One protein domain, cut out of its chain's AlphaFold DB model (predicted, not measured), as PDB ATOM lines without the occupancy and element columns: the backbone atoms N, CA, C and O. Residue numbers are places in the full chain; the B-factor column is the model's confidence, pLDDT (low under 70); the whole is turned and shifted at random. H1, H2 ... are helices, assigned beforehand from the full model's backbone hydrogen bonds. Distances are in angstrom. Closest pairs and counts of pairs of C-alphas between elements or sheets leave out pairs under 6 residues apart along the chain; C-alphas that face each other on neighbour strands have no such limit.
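AT A GLANCE: This is residues 98 to 138 of the 261 residues of the protein "BED-type domain-containing protein" of Caenorhabditis tropicalis (UniProt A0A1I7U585). What shape? H3 is an arm on an open loop of H1, H2 and residues 114 to 121. What parts? The 41 residues, loose with a radius of gyration of the C-alphas of 12.9 A and spans of 38 by 18 by 10 A, hold named helices H1, H2, H3 in order; the class is all helix.

IN THESE COORDINATES: Where is H3? Residues 122 to 138 span 24.6 A, to C-alpha 138 at (-27.813, 0.861, -48.355). And the others? H1, residues 98 to 102, begins at C-alpha 98, (-22.385, 12.338, -26.885); H2, residues 104 to 113, spans 14.4 A.

HOW THE PARTS SIT: What touches H3? H1 touches residues 122 to 126 alone, the closest C-alphas being Phe 98 and Pro 122, 5.0 A; H2 is apart from H3. And backbones? In H2 and H3 every O i to N i+4 pair is within hydrogen-bond range; H1 has 0 of 1, and 1 of 2 O i to N i+3.

THE WHOLE: How large? The farthest C-alphas, Leu 112 and Ala 138, are 38.5 A apart. Any cut or low pLDDT? The printed part has no cut; no printed residue is under 70.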
ATOM      1  N   PHE A  98     -23.326  13.474 -26.922       93.44
ATOM      2  CA  PHE A  98     -22.385  12.338 -26.885       93.44
ATOM      3  C   PHE A  98     -21.385  12.396 -25.731       93.44
ATOM      4  O   PHE A  98     -20.885  11.368 -25.292       93.44
ATOM      5  N   ARG A  99     -21.089  13.593 -25.214       94.81
ATOM      6  CA  ARG A  99     -20.209  13.780 -24.053       94.81
ATOM      7  C   ARG A  99     -20.815  13.280 -22.742       94.81
ATOM      8  O   ARG A  99     -20.059  13.133 -21.790       94.81
ATOM      9  N   PHE A 100     -22.115  12.984 -22.691       95.38
ATOM     10  CA  PHE A 100     -22.778  12.454 -21.500       95.38
ATOM     11  C   PHE A 100     -22.097  11.188 -20.964       95.38
ATOM     12  O   PHE A 100     -21.939  11.041 -19.759       95.38
ATOM     13  N   VAL A 101     -21.551  10.343 -21.845       94.50
ATOM     14  CA  VAL A 101     -20.796   9.140 -21.446       94.50
ATOM     15  C   VAL A 101     -19.486   9.426 -20.701       94.50
ATOM     16  O   VAL A 101     -18.865   8.511 -20.177       94.50
ATOM     17  N   LYS A 102     -19.044  10.687 -20.641       94.00
ATOM     18  CA  LYS A 102     -17.906  11.125 -19.817       94.00
ATOM     19  C   LYS A 102     -18.323  11.646 -18.440       94.00
ATOM     20  O   LYS A 102     -17.451  12.008 -17.659       94.00
ATOM     21  N   ASN A 103     -19.621  11.742 -18.152       96.31
ATOM     22  CA  ASN A 103     -20.102  12.174 -16.848       96.31
ATOM     23  C   ASN A 103     -19.684  11.155 -15.776       96.31
ATOM     24  O   ASN A 103     -19.958   9.965 -15.908       96.31
ATOM     25  N   GLU A 104     -19.045  11.626 -14.707       97.31
ATOM     26  CA  GLU A 104     -18.472  10.758 -13.671       97.31
ATOM     27  C   GLU A 104     -19.527   9.900 -12.963       97.31
ATOM     28  O   GLU A 104     -19.294   8.720 -12.704       97.31
ATOM     29  N   TYR A 105     -20.713  10.457 -12.706       97.88
ATOM     30  CA  TYR A 105     -21.813   9.732 -12.071       97.88
ATOM     31  C   TYR A 105     -22.411   8.678 -12.998       97.88
ATOM     32  O   TYR A 105     -22.727   7.582 -12.542       97.88
ATOM     33  N   PHE A 106     -22.512   8.968 -14.296       96.44
ATOM     34  CA  PHE A 106     -22.956   7.984 -15.279       96.44
ATOM     35  C   PHE A 106     -21.940   6.844 -15.442       96.44
ATOM     36  O   PHE A 106     -22.316   5.674 -15.436       96.44
ATOM     37  N   VAL A 107     -20.642   7.161 -15.495       95.38
ATOM     38  CA  VAL A 107     -19.576   6.146 -15.517       95.38
ATOM     39  C   VAL A 107     -19.638   5.280 -14.258       95.38
ATOM     40  O   VAL A 107     -19.604   4.053 -14.357       95.38
ATOM     41  N   LYS A 108     -19.787   5.898 -13.078       97.00
ATOM     42  CA  LYS A 108     -19.943   5.181 -11.806       97.00
ATOM     43  C   LYS A 108     -21.178   4.280 -11.817       97.00
ATOM     44  O   LYS A 108     -21.074   3.127 -11.418       97.00
ATOM     45  N   PHE A 109     -22.314   4.772 -12.308       97.00
ATOM     46  CA  PHE A 109     -23.542   3.991 -12.467       97.00
ATOM     47  C   PHE A 109     -23.312   2.745 -13.333       97.00
ATOM     48  O   PHE A 109     -23.604   1.637 -12.890       97.00
ATOM     49  N   CYS A 110     -22.701   2.892 -14.513       94.25
ATOM     50  CA  CYS A 110     -22.390   1.753 -15.379       94.25
ATOM     51  C   CYS A 110     -21.456   0.739 -14.701       94.25
ATOM     52  O   CYS A 110     -21.685  -0.463 -14.815       94.25
ATOM     53  N   LYS A 111     -20.433   1.207 -13.974       93.31
ATOM     54  CA  LYS A 111     -19.484   0.334 -13.263       93.31
ATOM     55  C   LYS A 111     -20.091  -0.389 -12.064       93.31
ATOM     56  O   LYS A 111     -19.656  -1.492 -11.762       93.31
ATOM     57  N   LEU A 112     -21.089   0.203 -11.406       96.12
ATOM     58  CA  LEU A 112     -21.846  -0.464 -10.343       96.12
ATOM     59  C   LEU A 112     -22.764  -1.563 -10.890       96.12
ATOM     60  O   LEU A 112     -22.951  -2.570 -10.218       96.12
ATOM     61  N   LEU A 113     -23.316  -1.387 -12.096       93.50
ATOM     62  CA  LEU A 113     -24.128  -2.416 -12.756       93.50
ATOM     63  C   LEU A 113     -23.278  -3.564 -13.309       93.50
ATOM     64  O   LEU A 113     -23.639  -4.727 -13.166       93.50
ATOM     65  N   ASN A 114     -22.162  -3.235 -13.962       90.75
ATOM     66  CA  ASN A 114     -21.220  -4.207 -14.500       90.75
ATOM     67  C   ASN A 114     -19.794  -3.614 -14.494       90.75
ATOM     68  O   ASN A 114     -19.478  -2.763 -15.337       90.75
ATOM     69  N   PRO A 115     -18.911  -4.065 -13.582       91.94
ATOM     70  CA  PRO A 115     -17.536  -3.572 -13.491       91.94
ATOM     71  C   PRO A 115     -16.717  -3.754 -14.779       91.94
ATOM     72  O   PRO A 115     -15.908  -2.883 -15.125       91.94
ATOM     73  N   ASP A 116     -16.970  -4.831 -15.522       89.50
ATOM     74  CA  ASP A 116     -16.219  -5.197 -16.727       89.50
ATOM     75  C   ASP A 116     -16.705  -4.457 -17.977       89.50
ATOM     76  O   ASP A 116     -15.971  -4.347 -18.964       89.50
ATOM     77  N   TYR A 117     -17.906  -3.868 -17.930       88.44
ATOM     78  CA  TYR A 117     -18.476  -3.147 -19.062       88.44
ATOM     79  C   TYR A 117     -17.596  -1.963 -19.475       88.44
ATOM     80  O   TYR A 117     -17.290  -1.058 -18.685       88.44
ATOM     81  N   GLN A 118     -17.197  -1.962 -20.745       89.06
ATOM     82  CA  GLN A 118     -16.416  -0.892 -21.347       89.06
ATOM     83  C   GLN A 118     -17.364   0.107 -22.001       89.06
ATOM     84  O   GLN A 118     -17.973  -0.159 -23.041       89.06
ATOM     85  N   LEU A 119     -17.498   1.270 -21.366       91.81
ATOM     86  CA  LEU A 119     -18.340   2.337 -21.878       91.81
ATOM     87  C   LEU A 119     -17.724   2.937 -23.146       91.81
ATOM     88  O   LEU A 119     -16.522   3.207 -23.208       91.81
ATOM     89  N   LEU A 120     -18.563   3.175 -24.152       92.94
ATOM     90  CA  LEU A 120     -18.133   3.802 -25.393       92.94
ATOM     91  C   LEU A 120     -17.662   5.238 -25.154       92.94
ATOM     92  O   LEU A 120     -18.300   6.025 -24.458       92.94
ATOM     93  N   SER A 121     -16.579   5.615 -25.823       91.81
ATOM     94  CA  SER A 121     -16.200   7.018 -25.953       91.81
ATOM     95  C   SER A 121     -17.172   7.769 -26.880       91.81
ATOM     96  O   SER A 121     -17.759   7.164 -27.785       91.81
ATOM     97  N   PRO A 122     -17.281   9.109 -26.759       94.00
ATOM     98  CA  PRO A 122     -18.114   9.914 -27.659       94.00
ATOM     99  C   PRO A 122     -17.789   9.698 -29.144       94.00
ATOM    100  O   PRO A 122     -18.674   9.704 -29.994       94.00
ATOM    101  N   TYR A 123     -16.512   9.468 -29.453       91.56
ATOM    102  CA  TYR A 123     -16.052   9.208 -30.813       91.56
ATOM    103  C   TYR A 123     -16.500   7.835 -31.331       91.56
ATOM    104  O   TYR A 123     -16.899   7.710 -32.487       91.56
ATOM    105  N   GLN A 124     -16.479   6.802 -30.482       91.56
ATOM    106  CA  GLN A 124     -16.990   5.483 -30.860       91.56
ATOM    107  C   GLN A 124     -18.503   5.517 -31.108       91.56
ATOM    108  O   GLN A 124     -18.959   4.911 -32.073       91.56
ATOM    109  N   ILE A 125     -19.255   6.272 -30.300       93.06
ATOM    110  CA  ILE A 125     -20.695   6.503 -30.508       93.06
ATOM    111  C   ILE A 125     -20.934   7.162 -31.865       93.06
ATOM    112  O   ILE A 125     -21.680   6.627 -32.682       93.06
ATOM    113  N   GLN A 126     -20.243   8.272 -32.144       90.88
ATOM    114  CA  GLN A 126     -20.347   8.972 -33.425       90.88
ATOM    115  C   GLN A 126     -20.024   8.046 -34.605       90.88
ATOM    116  O   GLN A 126     -20.782   7.979 -35.569       90.88
ATOM    117  N   ARG A 127     -18.919   7.296 -34.530       90.00
ATOM    118  CA  ARG A 127     -18.523   6.351 -35.583       90.00
ATOM    119  C   ARG A 127     -19.592   5.282 -35.808       90.00
ATOM    120  O   ARG A 127     -19.915   4.982 -36.953       90.00
ATOM    121  N   LYS A 128     -20.143   4.710 -34.736       90.56
ATOM    122  CA  LYS A 128     -21.176   3.670 -34.825       90.56
ATOM    123  C   LYS A 128     -22.465   4.226 -35.438       90.56
ATOM    124  O   LYS A 128     -23.014   3.581 -36.323       90.56
ATOM    125  N   LEU A 129     -22.867   5.452 -35.088       90.62
ATOM    126  CA  LEU A 129     -23.985   6.156 -35.731       90.62
ATOM    127  C   LEU A 129     -23.765   6.386 -37.231       90.62
ATOM    128  O   LEU A 129     -24.666   6.116 -38.019       90.62
ATOM    129  N   LEU A 130     -22.569   6.817 -37.647       88.88
ATOM    130  CA  LEU A 130     -22.241   6.997 -39.070       88.88
ATOM    131  C   LEU A 130     -22.320   5.677 -39.854       88.88
ATOM    132  O   LEU A 130     -22.841   5.636 -40.972       88.88
ATOM    133  N   LEU A 131     -21.841   4.582 -39.257       88.50
ATOM    134  CA  LEU A 131     -21.956   3.247 -39.845       88.50
ATOM    135  C   LEU A 131     -23.419   2.799 -39.941       88.50
ATOM    136  O   LEU A 131     -23.816   2.244 -40.965       88.50
ATOM    137  N   THR A 132     -24.231   3.063 -38.915       88.75
ATOM    138  CA  THR A 132     -25.676   2.798 -38.946       88.75
ATOM    139  C   THR A 132     -26.371   3.617 -40.033       88.75
ATOM    140  O   THR A 132     -27.173   3.059 -40.774       88.75
ATOM    141  N   GLY A 133     -26.012   4.892 -40.205       89.38
ATOM    142  CA  GLY A 133     -26.507   5.728 -41.302       89.38
ATOM    143  C   GLY A 133     -26.154   5.156 -42.678       89.38
ATOM    144  O   GLY A 133     -27.018   5.033 -43.537       89.38
ATOM    145  N   SER A 134     -24.917   4.691 -42.868       90.88
ATOM    146  CA  SER A 134     -24.497   4.059 -44.132       90.88
ATOM    147  C   SER A 134     -25.278   2.768 -44.419       90.88
ATOM    148  O   SER A 134     -25.690   2.517 -45.551       90.88
ATOM    149  N   LYS A 135     -25.531   1.952 -43.384       92.00
ATOM    150  CA  LYS A 135     -26.387   0.759 -43.488       92.00
ATOM    151  C   LYS A 135     -27.833   1.128 -43.814       92.00
ATOM    152  O   LYS A 135     -28.458   0.439 -44.613       92.00
ATOM    153  N   TYR A 136     -28.350   2.200 -43.217       93.50
ATOM    154  CA  TYR A 136     -29.682   2.722 -43.504       93.50
ATOM    155  C   TYR A 136     -29.815   3.113 -44.977       93.50
ATOM    156  O   TYR A 136     -30.725   2.622 -45.637       93.50
ATOM    157  N   VAL A 137     -28.873   3.897 -45.515       93.62
ATOM    158  CA  VAL A 137     -28.854   4.277 -46.937       93.62
ATOM    159  C   VAL A 137     -28.820   3.040 -47.831       93.62
ATOM    160  O   VAL A 137     -29.645   2.915 -48.733       93.62
ATOM    161  N   ALA A 138     -27.931   2.081 -47.556       94.56
ATOM    162  CA  ALA A 138     -27.813   0.861 -48.355       94.56
ATOM    163  C   ALA A 138     -29.087  -0.004 -48.328       94.56
ATOM    164  O   ALA A 138     -29.495  -0.535 -49.359       94.56
TER     165      ALA A 138